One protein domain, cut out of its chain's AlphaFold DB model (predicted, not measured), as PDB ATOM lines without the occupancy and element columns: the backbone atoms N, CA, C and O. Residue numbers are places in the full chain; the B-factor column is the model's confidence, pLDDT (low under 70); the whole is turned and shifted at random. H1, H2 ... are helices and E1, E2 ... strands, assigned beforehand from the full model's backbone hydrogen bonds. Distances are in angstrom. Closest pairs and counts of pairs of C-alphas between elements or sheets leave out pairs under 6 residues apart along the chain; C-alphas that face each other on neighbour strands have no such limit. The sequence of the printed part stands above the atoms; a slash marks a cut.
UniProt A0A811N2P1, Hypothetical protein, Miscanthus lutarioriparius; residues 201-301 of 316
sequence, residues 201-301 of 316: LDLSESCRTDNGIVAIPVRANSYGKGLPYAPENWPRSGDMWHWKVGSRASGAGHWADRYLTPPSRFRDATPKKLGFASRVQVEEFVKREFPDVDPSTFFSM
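What this domain is: This is residues 201 to 301 of the 316 residues of the protein "Hypothetical protein" of Miscanthus lutarioriparius (UniProt A0A811N2P1). Little regular structure is present: after the long loop of residues 201 to 222 comes a small three-stranded meander, E1-E2-E3, each strand the antiparallel neighbour of the one before. H1 follows beyond one end of E3, and H2 and H3 form a helical pair beside the sheet. The printed part has 101 residues, only 33 in named elements, mixed in class. It is compact, radius of gyration of the C-alphas 13.7 A, spanning 32 by 32 by 21 A.

How they stand to each other: E1, residues 223 to 225, and E2, residues 242 to 245, form a hairpin; N 224 and O 243 are 2.9 A apart, within hydrogen-bond range. E2 and E3, residues 258 to 261, form another, with N 259 and O 244 at 2.8 A. H1, residues 264 to 269, is not on the sheet. H2, residues 279 to 289, only grazes it, with residues 279 to 282. H2 touches H3, residues 295 to 299; their closest C-alphas, Glu 283 and Pro 295, are 5.7 A apart. Every O i to N i+4 pair is within range in H2 and H3; H1 has 0 of 2, but 2 of 3 O i to N i+3 pairs.

Where its parts are: E1 begins at C-alpha 223 (81.104, -83.532, 198.353); H3 ends at C-alpha 299 (93.810, -83.492, 211.845). H2 measures 15.5 A.

The domain as a whole: The printed part has no cut. Links E1 to E2 and E2 to E3 are long. Residues 267 to 274 have pLDDT under 70.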
ATOM      1  N   LEU A 201      76.521 -82.253 200.500       83.00
ATOM      2  CA  LEU A 201      76.120 -82.907 201.738       83.00
ATOM      3  C   LEU A 201      76.519 -82.036 202.931       83.00
ATOM      4  O   LEU A 201      77.704 -81.782 203.161       83.00
ATOM      5  N   ASP A 202      75.518 -81.617 203.701       82.19
ATOM      6  CA  ASP A 202      75.704 -81.077 205.044       82.19
ATOM      7  C   ASP A 202      75.536 -82.231 206.040       82.19
ATOM      8  O   ASP A 202      74.480 -82.859 206.099       82.19
ATOM      9  N   LEU A 203      76.609 -82.563 206.756       83.50
ATOM     10  CA  LEU A 203      76.660 -83.666 207.723       83.50
ATOM     11  C   LEU A 203      76.966 -83.163 209.143       83.50
ATOM     12  O   LEU A 203      77.124 -83.968 210.063       83.50
ATOM     13  N   SER A 204      77.063 -81.841 209.323       77.25
ATOM     14  CA  SER A 204      77.583 -81.192 210.532       77.25
ATOM     15  C   SER A 204      76.737 -81.455 211.782       77.25
ATOM     16  O   SER A 204      77.298 -81.593 212.868       77.25
ATOM     17  N   GLU A 205      75.416 -81.592 211.633       77.31
ATOM     18  CA  GLU A 205      74.499 -81.991 212.710       77.31
ATOM     19  C   GLU A 205      74.550 -83.505 212.954       77.31
ATOM     20  O   GLU A 205      74.811 -83.948 214.069       77.31
ATOM     21  N   SER A 206      74.368 -84.314 211.904       78.25
ATOM     22  CA  SER A 206      74.251 -85.776 212.015       78.25
ATOM     23  C   SER A 206      75.521 -86.478 212.504       78.25
ATOM     24  O   SER A 206      75.445 -87.613 212.966       78.25
ATOM     25  N   CYS A 207      76.691 -85.847 212.371       81.75
ATOM     26  CA  CYS A 207      77.961 -86.431 212.801       81.75
ATOM     27  C   CYS A 207      78.344 -86.115 214.253       81.75
ATOM     28  O   CYS A 207      79.310 -86.697 214.748       81.75
ATOM     29  N   ARG A 208      77.641 -85.204 214.935       85.44
ATOM     30  CA  ARG A 208      77.947 -84.820 216.319       85.44
ATOM     31  C   ARG A 208      77.164 -85.706 217.287       85.44
ATOM     32  O   ARG A 208      75.947 -85.816 217.195       85.44
ATOM     33  N   THR A 209      77.872 -86.314 218.231       78.94
ATOM     34  CA  THR A 209      77.301 -87.118 219.320       78.94
ATOM     35  C   THR A 209      77.936 -86.715 220.648       78.94
ATOM     36  O   THR A 209      78.991 -86.076 220.654       78.94
ATOM     37  N   ASP A 210      77.359 -87.149 221.768       75.88
ATOM     38  CA  ASP A 210      77.922 -86.919 223.110       75.88
ATOM     39  C   ASP A 210      79.348 -87.488 223.266       75.88
ATOM     40  O   ASP A 210      80.138 -87.002 224.072       75.88
ATOM     41  N   ASN A 211      79.708 -88.481 222.442       77.00
ATOM     42  CA  ASN A 211      81.033 -89.106 222.389       77.00
ATOM     43  C   ASN A 211      81.971 -88.476 221.333       77.00
ATOM     44  O   ASN A 211      83.035 -89.026 221.045       77.00
ATOM     45  N   GLY A 212      81.591 -87.343 220.734       79.25
ATOM     46  CA  GLY A 212      82.364 -86.634 219.712       79.25
ATOM     47  C   GLY A 212      81.874 -86.863 218.278       79.25
ATOM     48  O   GLY A 212      80.690 -87.107 218.030       79.25
ATOM     49  N   ILE A 213      82.793 -86.719 217.317       85.31
ATOM     50  CA  ILE A 213      82.502 -86.727 215.875       85.31
ATOM     51  C   ILE A 213      82.506 -88.165 215.334       85.31
ATOM     52  O   ILE A 213      83.486 -88.893 215.488       85.31
ATOM     53  N   VAL A 214      81.435 -88.552 214.639       83.62
ATOM     54  CA  VAL A 214      81.228 -89.889 214.057       83.62
ATOM     55  C   VAL A 214      81.340 -89.851 212.529       83.62
ATOM     56  O   VAL A 214      80.919 -88.899 211.874       83.62
ATOM     57  N   ALA A 215      81.905 -90.906 211.936       88.56
ATOM     58  CA  ALA A 215      81.981 -91.058 210.485       88.56
ATOM     59  C   ALA A 215      80.667 -91.620 209.908       88.56
ATOM     60  O   ALA A 215      80.230 -92.700 210.299       88.56
ATOM     61  N   ILE A 216      80.092 -90.927 208.924       87.31
ATOM     62  CA  ILE A 216      78.880 -91.310 208.189       87.31
ATOM     63  C   ILE A 216      79.276 -91.737 206.762       87.31
ATOM     64  O   ILE A 216      79.760 -90.895 206.008       87.31
ATOM     65  N   PRO A 217      79.096 -93.008 206.353       90.00
ATOM     66  CA  PRO A 217      79.431 -93.447 204.997       90.00
ATOM     67  C   PRO A 217      78.746 -92.606 203.913       90.00
ATOM     68  O   PRO A 217      77.574 -92.268 204.047       90.00
ATOM     69  N   VAL A 218      79.469 -92.296 202.831       88.69
ATOM     70  CA  VAL A 218      78.953 -91.483 201.710       88.69
ATOM     71  C   VAL A 218      79.120 -92.185 200.365       88.69
ATOM     72  O   VAL A 218      80.037 -92.997 200.191       88.69
ATOM     73  N   ARG A 219      78.260 -91.843 199.398       88.81
ATOM     74  CA  ARG A 219      78.317 -92.334 198.010       88.81
ATOM     75  C   ARG A 219      79.563 -91.840 197.266       88.81
ATOM     76  O   ARG A 219      80.208 -90.858 197.634       88.81
ATOM     77  N   ALA A 220      79.877 -92.519 196.165       87.12
ATOM     78  CA  ALA A 220      80.889 -92.059 195.220       87.12
ATOM     79  C   ALA A 220      80.543 -90.661 194.678       87.12
ATOM     80  O   ALA A 220      79.381 -90.350 194.424       87.12
ATOM     81  N   ASN A 221      81.565 -89.847 194.419       85.25
ATOM     82  CA  ASN A 221      81.476 -88.472 193.908       85.25
ATOM     83  C   ASN A 221      80.806 -87.439 194.839       85.25
ATOM     84  O   ASN A 221      80.712 -86.270 194.454       85.25
ATOM     85  N   SER A 222      80.391 -87.824 196.052       90.62
ATOM     86  CA  SER A 222      79.859 -86.902 197.060       90.62
ATOM     87  C   SER A 222      80.858 -85.803 197.436       90.62
ATOM     88  O   SER A 222      82.078 -85.990 197.423       90.62
ATOM     89  N   TYR A 223      80.331 -84.643 197.813       93.19
ATOM     90  CA  TYR A 223      81.104 -83.532 198.353       93.19
ATOM     91  C   TYR A 223      80.288 -82.804 199.417       93.19
ATOM     92  O   TYR A 223      79.065 -82.922 199.448       93.19
ATOM     93  N   GLY A 224      80.967 -82.046 200.264       91.31
ATOM     94  CA  GLY A 224      80.350 -81.283 201.336       91.31
ATOM     95  C   GLY A 224      81.311 -80.260 201.923       91.31
ATOM     96  O   GLY A 224      82.420 -80.038 201.421       91.31
ATOM     97  N   LYS A 225      80.878 -79.646 203.015       91.62
ATOM     98  CA  LYS A 225      81.633 -78.666 203.799       91.62
ATOM     99  C   LYS A 225      81.728 -79.132 205.252       91.62
ATOM    100  O   LYS A 225      80.909 -79.943 205.676       91.62
ATOM    101  N   GLY A 226      82.710 -78.619 205.985       92.12
ATOM    102  CA  GLY A 226      82.817 -78.809 207.430       92.12
ATOM    103  C   GLY A 226      82.818 -80.270 207.887       92.12
ATOM    104  O   GLY A 226      83.307 -81.173 207.192       92.12
ATOM    105  N   LEU A 227      82.297 -80.486 209.090       91.38
ATOM    106  CA  LEU A 227      82.315 -81.773 209.768       91.38
ATOM    107  C   LEU A 227      81.399 -82.805 209.077       91.38
ATOM    108  O   LEU A 227      80.407 -82.444 208.442       91.38
ATOM    109  N   PRO A 228      81.724 -84.109 209.175       94.06
ATOM    110  CA  PRO A 228      82.852 -84.684 209.913       94.06
ATOM    111  C   PRO A 228      84.171 -84.719 209.127       94.06
ATOM    112  O   PRO A 228      85.161 -85.201 209.666       94.06
ATOM    113  N   TYR A 229      84.217 -84.264 207.870       95.75
ATOM    114  CA  TYR A 229      85.311 -84.583 206.932       95.75
ATOM    115  C   TYR A 229      86.211 -83.409 206.530       95.75
ATOM    116  O   TYR A 229      87.153 -83.577 205.745       95.75
ATOM    117  N   ALA A 230      85.962 -82.230 207.079       94.75
ATOM    118  CA  ALA A 230      86.798 -81.048 206.973       94.75
ATOM    119  C   ALA A 230      86.639 -80.197 208.251       94.75
ATOM    120  O   ALA A 230      85.601 -80.289 208.902       94.75
ATOM    121  N   PRO A 231      87.629 -79.377 208.639       92.50
ATOM    122  CA  PRO A 231      87.497 -78.553 209.834       92.50
ATOM    123  C   PRO A 231      86.576 -77.344 209.605       92.50
ATOM    124  O   PRO A 231      86.529 -76.750 208.525       92.50
ATOM    125  N   GLU A 232      85.864 -76.959 210.658       89.81
ATOM    126  CA  GLU A 232      85.024 -75.759 210.724       89.81
ATOM    127  C   GLU A 232      85.708 -74.700 211.592       89.81
ATOM    128  O   GLU A 232      86.380 -75.036 212.565       89.81
ATOM    129  N   ASN A 233      85.505 -73.420 211.277       85.50
ATOM    130  CA  ASN A 233      86.005 -72.280 212.053       85.50
ATOM    131  C   ASN A 233      87.534 -72.263 212.254       85.50
ATOM    132  O   ASN A 233      88.028 -71.668 213.214       85.50
ATOM    133  N   TRP A 234      88.286 -72.891 211.341       88.88
ATOM    134  CA  TRP A 234      89.744 -72.970 211.403       88.88
ATOM    135  C   TRP A 234      90.441 -72.418 210.146       88.88
ATOM    136  O   TRP A 234      90.078 -72.800 209.026       88.88
ATOM    137  N   PRO A 235      91.502 -71.598 210.295       87.25
ATOM    138  CA  PRO A 235      92.085 -71.100 211.551       87.25
ATOM    139  C   PRO A 235      91.341 -69.903 212.174       87.25
ATOM    140  O   PRO A 235      91.741 -69.431 213.234       87.25
ATOM    141  N   ARG A 236      90.294 -69.367 211.531       84.44
ATOM    142  CA  ARG A 236      89.461 -68.267 212.047       84.44
ATOM    143  C   ARG A 236      87.988 -68.672 212.099       84.44
ATOM    144  O   ARG A 236      87.508 -69.417 211.248       84.44
ATOM    145  N   SER A 237      87.246 -68.097 213.044       79.19
ATOM    146  CA  SER A 237      85.781 -68.200 213.066       79.19
ATOM    147  C   SER A 237      85.174 -67.751 211.729       79.19
ATOM    148  O   SER A 237      85.622 -66.761 211.146       79.19
ATOM    149  N   GLY A 238      84.189 -68.500 211.228       77.38
ATOM    150  CA  GLY A 238      83.600 -68.331 209.896       77.38
ATOM    151  C   GLY A 238      84.325 -69.075 208.765       77.38
ATOM    152  O   GLY A 238      83.804 -69.143 207.650       77.38
ATOM    153  N   ASP A 239      85.493 -69.672 209.019       86.25
ATOM    154  CA  ASP A 239      86.213 -70.443 208.007       86.25
ATOM    155  C   ASP A 239      85.557 -71.787 207.718       86.25
ATOM    156  O   ASP A 239      85.343 -72.601 208.615       86.25
ATOM    157  N   MET A 240      85.313 -72.053 206.437       86.94
ATOM    158  CA  MET A 240      84.676 -73.287 205.998       86.94
ATOM    159  C   MET A 240      85.553 -74.045 205.001       86.94
ATOM    160  O   MET A 240      85.725 -73.644 203.843       86.94
ATOM    161  N   TRP A 241      86.111 -75.164 205.456       92.31
ATOM    162  CA  TRP A 241      86.797 -76.118 204.595       92.31
ATOM    163  C   TRP A 241      85.790 -77.028 203.893       92.31
ATOM    164  O   TRP A 241      84.697 -77.277 204.394       92.31
ATOM    165  N   HIS A 242      86.161 -77.527 202.716       92.50
ATOM    166  CA  HIS A 242      85.302 -78.389 201.906       92.50
ATOM    167  C   HIS A 242      85.970 -79.735 201.661       92.50
ATOM    168  O   HIS A 242      87.186 -79.814 201.483       92.50
ATOM    169  N   TRP A 243      85.184 -80.798 201.601       94.56
ATOM    170  CA  TRP A 243      85.652 -82.147 201.312       94.56
ATOM    171  C   TRP A 243      84.946 -82.699 200.075       94.56
ATOM    172  O   TRP A 243      83.814 -82.339 199.759       94.56
ATOM    173  N   LYS A 244      85.629 -83.583 199.351       93.25
ATOM    174  CA  LYS A 244      85.062 -84.320 198.221       93.25
ATOM    175  C   LYS A 244      85.649 -85.722 198.160       93.25
ATOM    176  O   LYS A 244      86.836 -85.898 198.439       93.25
ATOM    177  N   VAL A 245      84.842 -86.681 197.718       92.81
ATOM    178  CA  VAL A 245      85.297 -88.009 197.304       92.81
ATOM    179  C   VAL A 245      85.176 -88.205 195.789       92.81
ATOM    180  O   VAL A 245      84.406 -87.520 195.113       92.81
ATOM    181  N   GLY A 246      85.989 -89.101 195.235       87.75
ATOM    182  CA  GLY A 246      85.863 -89.606 193.864       87.75
ATOM    183  C   GLY A 246      85.097 -90.925 193.824       87.75
ATOM    184  O   GLY A 246      84.115 -91.093 194.544       87.75
ATOM    185  N   SER A 247      85.537 -91.859 192.981       87.50
ATOM    186  CA  SER A 247      84.850 -93.139 192.746       87.50
ATOM    187  C   SER A 247      85.662 -94.377 193.127       87.50
ATOM    188  O   SER A 247      85.107 -95.475 193.149       87.50
ATOM    189  N   ARG A 248      86.955 -94.246 193.453       89.00
ATOM    190  CA  ARG A 248      87.785 -95.381 193.880       89.00
ATOM    191  C   ARG A 248      87.699 -95.583 195.390       89.00
ATOM    192  O   ARG A 248      88.204 -94.766 196.162       89.00
ATOM    193  N   ALA A 249      87.091 -96.690 195.811       87.12
ATOM    194  CA  ALA A 249      87.164 -97.187 197.183       87.12
ATOM    195  C   ALA A 249      88.404 -98.081 197.375       87.12
ATOM    196  O   ALA A 249      88.832 -98.786 196.464       87.12
ATOM    197  N   SER A 250      88.976 -98.049 198.575       87.38
ATOM    198  CA  SER A 250      90.040 -98.952 199.022       87.38
ATOM    199  C   SER A 250      89.463-100.256 199.581       87.38
ATOM    200  O   SER A 250      88.333-100.274 200.068       87.38
ATOM    201  N   GLY A 251      90.271-101.324 199.613       79.19
ATOM    202  CA  GLY A 251      89.904-102.608 200.238       79.19
ATOM    203  C   GLY A 251      89.492-102.507 201.715       79.19
ATOM    204  O   GLY A 251      88.781-103.364 202.226       79.19
ATOM    205  N   ALA A 252      89.885-101.424 202.390       83.44
ATOM    206  CA  ALA A 252      89.510-101.116 203.765       83.44
ATOM    207  C   ALA A 252      88.154-100.387 203.898       83.44
ATOM    208  O   ALA A 252      87.874 -99.851 204.967       83.44
ATOM    209  N   GLY A 253      87.339-100.279 202.840       87.31
ATOM    210  CA  GLY A 253      86.003 -99.662 202.894       87.31
ATOM    211  C   GLY A 253      85.976 -98.131 202.977       87.31
ATOM    212  O   GLY A 253      84.968 -97.554 203.374       87.31
ATOM    213  N   HIS A 254      87.067 -97.457 202.605       92.06
ATOM    214  CA  HIS A 254      87.174 -95.991 202.599       92.06
ATOM    215  C   HIS A 254      87.511 -95.466 201.201       92.06
ATOM    216  O   HIS A 254      88.234 -96.135 200.458       92.06
ATOM    217  N   TRP A 255      87.064 -94.260 200.853       92.50
ATOM    218  CA  TRP A 255      87.414 -93.614 199.585       92.50
ATOM    219  C   TRP A 255      88.917 -93.313 199.502       92.50
ATOM    220  O   TRP A 255      89.478 -92.648 200.372       92.50
ATOM    221  N   ALA A 256      89.564 -93.807 198.443       87.94
ATOM    222  CA  ALA A 256      90.958 -93.504 198.117       87.94
ATOM    223  C   ALA A 256      91.077 -92.143 197.413       87.94
ATOM    224  O   ALA A 256      91.998 -91.376 197.683       87.94
ATOM    225  N   ASP A 257      90.110 -91.818 196.550       88.38
ATOM    226  CA  ASP A 257      89.968 -90.487 195.964       88.38
ATOM    227  C   ASP A 257      89.334 -89.547 196.995       88.38
ATOM    228  O   ASP A 257      88.109 -89.483 197.096       88.38
ATOM    229  N   ARG A 258      90.144 -88.834 197.780       91.31
ATOM    230  CA  ARG A 258      89.674 -87.936 198.843       91.31
ATOM    231  C   ARG A 258      90.401 -86.597 198.768       91.31
ATOM    232  O   ARG A 258      91.622 -86.551 198.831       91.31
ATOM    233  N   TYR A 259      89.642 -85.505 198.698       93.06
ATOM    234  CA  TYR A 259      90.159 -84.154 198.456       93.06
ATOM    235  C   TYR A 259      89.726 -83.194 199.563       93.06
ATOM    236  O   TYR A 259      88.540 -83.142 199.893       93.06
ATOM    237  N   LEU A 260      90.665 -82.449 200.150       93.56
ATOM    238  CA  LEU A 260      90.393 -81.420 201.160       93.56
ATOM    239  C   LEU A 260      90.673 -80.034 200.569       93.56
ATOM    240  O   LEU A 260      91.792 -79.754 200.166       93.56
ATOM    241  N   THR A 261      89.679 -79.156 200.509       91.44
ATOM    242  CA  THR A 261      89.820 -77.828 199.898       91.44
ATOM    243  C   THR A 261      89.769 -76.744 200.974       91.44
ATOM    244  O   THR A 261      88.781 -76.693 201.713       91.44
ATOM    245  N   PRO A 262      90.775 -75.856 201.054       89.75
ATOM    246  CA  PRO A 262      90.790 -74.793 202.047       89.75
ATOM    247  C   PRO A 262      89.751 -73.691 201.742       89.75
ATOM    248  O   PRO A 262      89.243 -73.594 200.606       89.75
ATOM    249  N   PRO A 263      89.444 -72.843 202.748       87.25
ATOM    250  CA  PRO A 263      88.680 -71.611 202.593       87.25
ATOM    251  C   PRO A 263      89.179 -70.752 201.427       87.25
ATOM    252  O   PRO A 263      90.363 -70.762 201.089       87.25
ATOM    253  N   SER A 264      88.272 -69.984 200.822       77.69
ATOM    254  CA  SER A 264      88.533 -69.187 199.611       77.69
ATOM    255  C   SER A 264      89.788 -68.316 199.703       77.69
ATOM    256  O   SER A 264      90.583 -68.335 198.774       77.69
ATOM    257  N   ARG A 265      90.020 -67.645 200.837       78.50
ATOM    258  CA  ARG A 265      91.167 -66.738 201.040       78.50
ATOM    259  C   ARG A 265      92.559 -67.389 200.998       78.50
ATOM    260  O   ARG A 265      93.548 -66.674 200.962       78.50
ATOM    261  N   PHE A 266      92.655 -68.720 201.048       76.06
ATOM    262  CA  PHE A 266      93.927 -69.439 200.862       76.06
ATOM    263  C   PHE A 266      94.138 -69.902 199.415       76.06
ATOM    264  O   PHE A 266      95.208 -70.398 199.065       76.06
ATOM    265  N   ARG A 267      93.121 -69.762 198.554       63.94
ATOM    266  CA  ARG A 267      93.201 -70.176 197.147       63.94
ATOM    267  C   ARG A 267      94.039 -69.209 196.314       63.94
ATOM    268  O   ARG A 267      94.660 -69.646 195.354       63.94
ATOM    269  N   ASP A 268      94.143 -67.950 196.732       51.91
ATOM    270  CA  ASP A 268      94.975 -66.939 196.067       51.91
ATOM    271  C   ASP A 268      96.484 -67.255 196.174       51.91
ATOM    272  O   ASP A 268      97.274 -66.827 195.337       51.91
ATOM    273  N   ALA A 269      96.884 -68.078 197.155       43.44
ATOM    274  CA  ALA A 269      98.261 -68.529 197.379       43.44
ATOM    275  C   ALA A 269      98.615 -69.872 196.696       43.44
ATOM    276  O   ALA A 269      99.716 -70.395 196.886       43.44
ATOM    277  N   THR A 270      97.700 -70.477 195.924       41.41
ATOM    278  CA  THR A 270      97.945 -71.752 195.221       41.41
ATOM    279  C   THR A 270      97.375 -71.735 193.795       41.41
ATOM    280  O   THR A 270      96.156 -71.749 193.606       41.41
ATOM    281  N   PRO A 271      98.222 -71.719 192.745       40.09
ATOM    282  CA  PRO A 271      97.739 -71.564 191.380       40.09
ATOM    283  C   PRO A 271      96.970 -72.805 190.913       40.09
ATOM    284  O   PRO A 271      97.508 -73.906 190.862       40.09
ATOM    285  N   LYS A 272      95.724 -72.575 190.475       45.25
ATOM    286  CA  LYS A 272      94.788 -73.539 189.864       45.25
ATOM    287  C   LYS A 272      94.300 -74.666 190.795       45.25
ATOM    288  O   LYS A 272      94.910 -75.719 190.901       45.25
ATOM    289  N   LYS A 273      93.074 -74.483 191.312       58.53
ATOM    290  CA  LYS A 273      92.065 -75.532 191.604       58.53
ATOM    291  C   LYS A 273      92.619 -76.941 191.904       58.53
ATOM    292  O   LYS A 273      92.430 -77.853 191.101       58.53
ATOM    293  N   LEU A 274      93.145 -77.163 193.103       61.25
ATOM    294  CA  LEU A 274      93.195 -78.510 193.665       61.25
ATOM    295  C   LEU A 274      92.924 -78.438 195.167       61.25
ATOM    296  O   LEU A 274      93.632 -77.757 195.900       61.25
ATOM    297  N   GLY A 275      91.884 -79.137 195.620       74.00
ATOM    298  CA  GLY A 275      91.860 -79.571 197.012       74.00
ATOM    299  C   GLY A 275      92.968 -80.606 197.198       74.00
ATOM    300  O   GLY A 275      93.194 -81.425 196.306       74.00
ATOM    301  N   PHE A 276      93.650 -80.565 198.336       90.00
ATOM    302  CA  PHE A 276      94.722 -81.481 198.694       90.00
ATOM    303  C   PHE A 276      94.238 -82.930 198.575       90.00
ATOM    304  O   PHE A 276      93.287 -83.332 199.249       90.00
ATOM    305  N   ALA A 277      94.873 -83.692 197.686       88.62
ATOM    306  CA  ALA A 277      94.506 -85.067 197.349       88.62
ATOM    307  C   ALA A 277      95.182 -86.102 198.264       88.62
ATOM    308  O   ALA A 277      94.859 -87.288 198.220       88.62
ATOM    309  N   SER A 278      96.145 -85.670 199.082       90.19
ATOM    310  CA  SER A 278      96.842 -86.511 200.051       90.19
ATOM    311  C   SER A 278      96.960 -85.811 201.401       90.19
ATOM    312  O   SER A 278      96.901 -84.586 201.500       90.19
ATOM    313  N   ARG A 279      97.157 -86.609 202.456       91.81
ATOM    314  CA  ARG A 279      97.399 -86.091 203.806       91.81
ATOM    315  C   ARG A 279      98.698 -85.277 203.868       91.81
ATOM    316  O   ARG A 279      98.716 -84.226 204.491       91.81
ATOM    317  N   VAL A 280      99.734 -85.722 203.154       92.62
ATOM    318  CA  VAL A 280     101.045 -85.056 203.078       92.62
ATOM    319  C   VAL A 280     100.922 -83.638 202.514       92.62
ATOM    320  O   VAL A 280     101.441 -82.708 203.114       92.62
ATOM    321  N   GLN A 281     100.146 -83.436 201.442       91.75
ATOM    322  CA  GLN A 281      99.917 -82.098 200.876       91.75
ATOM    323  C   GLN A 281      99.241 -81.135 201.868       91.75
ATOM    324  O   GLN A 281      99.506 -79.935 201.855       91.75
ATOM    325  N   VAL A 282      98.367 -81.656 202.733       91.44
ATOM    326  CA  VAL A 282      97.744 -80.877 203.812       91.44
ATOM    327  C   VAL A 282      98.746 -80.596 204.935       91.44
ATOM    328  O   VAL A 282      98.780 -79.481 205.439       91.44
ATOM    329  N   GLU A 283      99.581 -81.568 205.314       92.88
ATOM    330  CA  GLU A 283     100.645 -81.390 206.317       92.88
ATOM    331  C   GLU A 283     101.669 -80.334 205.883       92.88
ATOM    332  O   GLU A 283     102.036 -79.475 206.681       92.88
ATOM    333  N   GLU A 284     102.087 -80.357 204.616       91.31
ATOM    334  CA  GLU A 284     102.960 -79.349 204.005       91.31
ATOM    335  C   GLU A 284     102.308 -77.961 204.001       91.31
ATOM    336  O   GLU A 284     102.948 -76.983 204.383       91.31
ATOM    337  N   PHE A 285     101.026 -77.868 203.627       90.06
ATOM    338  CA  PHE A 285     100.275 -76.611 203.670       90.06
ATOM    339  C   PHE A 285     100.160 -76.053 205.094       90.06
ATOM    340  O   PHE A 285     100.458 -74.881 205.304       90.06
ATOM    341  N   VAL A 286      99.777 -76.875 206.078       91.00
ATOM    342  CA  VAL A 286      99.641 -76.429 207.474       91.00
ATOM    343  C   VAL A 286     100.986 -75.948 208.014       91.00
ATOM    344  O   VAL A 286     101.044 -74.841 208.532       91.00
ATOM    345  N   LYS A 287     102.082 -76.692 207.800       91.19
ATOM    346  CA  LYS A 287     103.432 -76.262 208.216       91.19
ATOM    347  C   LYS A 287     103.901 -74.971 207.537       91.19
ATOM    348  O   LYS A 287     104.686 -74.235 208.125       91.19
ATOM    349  N   ARG A 288     103.471 -74.712 206.297       89.62
ATOM    350  CA  ARG A 288     103.874 -73.528 205.523       89.62
ATOM    351  C   ARG A 288     103.102 -72.274 205.924       89.62
ATOM    352  O   ARG A 288     103.711 -71.224 206.094       89.62
ATOM    353  N   GLU A 289     101.781 -72.375 206.042       87.81
ATOM    354  CA  GLU A 289     100.912 -71.231 206.357       87.81
ATOM    355  C   GLU A 289     100.777 -70.985 207.872       87.81
ATOM    356  O   GLU A 289     100.502 -69.862 208.291       87.81
ATOM    357  N   PHE A 290     100.976 -72.024 208.695       89.75
ATOM    358  CA  PHE A 290     100.859 -71.994 210.160       89.75
ATOM    359  C   PHE A 290     102.029 -72.743 210.826       89.75
ATOM    360  O   PHE A 290     101.812 -73.804 211.416       89.75
ATOM    361  N   PRO A 291     103.271 -72.219 210.763       91.00
ATOM    362  CA  PRO A 291     104.451 -72.900 211.310       91.00
ATOM    363  C   PRO A 291     104.340 -73.263 212.800       91.00
ATOM    364  O   PRO A 291     104.908 -74.266 213.226       91.00
ATOM    365  N   ASP A 292     103.578 -72.480 213.570       91.25
ATOM    366  CA  ASP A 292     103.350 -72.679 215.008       91.25
ATOM    367  C   ASP A 292     102.291 -73.756 215.331       91.25
ATOM    368  O   ASP A 292     102.094 -74.102 216.496       91.25
ATOM    369  N   VAL A 293     101.579 -74.283 214.326       90.44
ATOM    370  CA  VAL A 293     100.536 -75.303 214.510       90.44
ATOM    371  C   VAL A 293     101.062 -76.668 214.088       90.44
ATOM    372  O   VAL A 293     101.299 -76.926 212.907       90.44
ATOM    373  N   ASP A 294     101.153 -77.593 215.043       90.88
ATOM    374  CA  ASP A 294     101.409 -78.998 214.730       90.88
ATOM    375  C   ASP A 294     100.257 -79.577 213.877       90.88
ATOM    376  O   ASP A 294      99.099 -79.573 214.321       90.88
ATOM    377  N   PRO A 295     100.530 -80.134 212.678       92.56
ATOM    378  CA  PRO A 295      99.491 -80.714 211.838       92.56
ATOM    379  C   PRO A 295      98.661 -81.801 212.522       92.56
ATOM    380  O   PRO A 295      97.504 -81.973 212.143       92.56
ATOM    381  N   SER A 296      99.174 -82.519 213.533       89.81
ATOM    382  CA  SER A 296      98.347 -83.508 214.245       89.81
ATOM    383  C   SER A 296      97.122 -82.864 214.913       89.81
ATOM    384  O   SER A 296      96.026 -83.418 214.818       89.81
ATOM    385  N   THR A 297      97.274 -81.644 215.444       91.00
ATOM    386  CA  THR A 297      96.189 -80.844 216.039       91.00
ATOM    387  C   THR A 297      95.191 -80.363 214.985       91.00
ATOM    388  O   THR A 297      93.995 -80.288 215.249       91.00
ATOM    389  N   PHE A 298      95.639 -80.096 213.756       92.62
ATOM    390  CA  PHE A 298      94.731 -79.823 212.638       92.62
ATOM    391  C   PHE A 298      93.907 -81.070 212.261       92.62
ATOM    392  O   PHE A 298      92.695 -80.983 212.071       92.62
ATOM    393  N   PHE A 299      94.527 -82.255 212.188       92.88
ATOM    394  CA  PHE A 299      93.810 -83.492 211.845       92.88
ATOM    395  C   PHE A 299      92.965 -84.082 212.972       92.88
ATOM    396  O   PHE A 299      92.140 -84.941 212.678       92.88
ATOM    397  N   SER A 300      93.128 -83.669 214.230       90.06
ATOM    398  CA  SER A 300      92.220 -84.089 215.306       90.06
ATOM    399  C   SER A 300      90.872 -83.359 215.264       90.06
ATOM    400  O   SER A 300      89.931 -83.795 215.918       90.06
ATOM    401  N   MET A 301      90.745 -82.285 214.474       90.12
ATOM    402  CA  MET A 301      89.495 -81.525 214.329       90.12
ATOM    403  C   MET A 301      88.443 -82.228 213.460       90.12
ATOM    404  O   MET A 301      87.282 -81.833 213.489       90.12
TER     405      MET A 301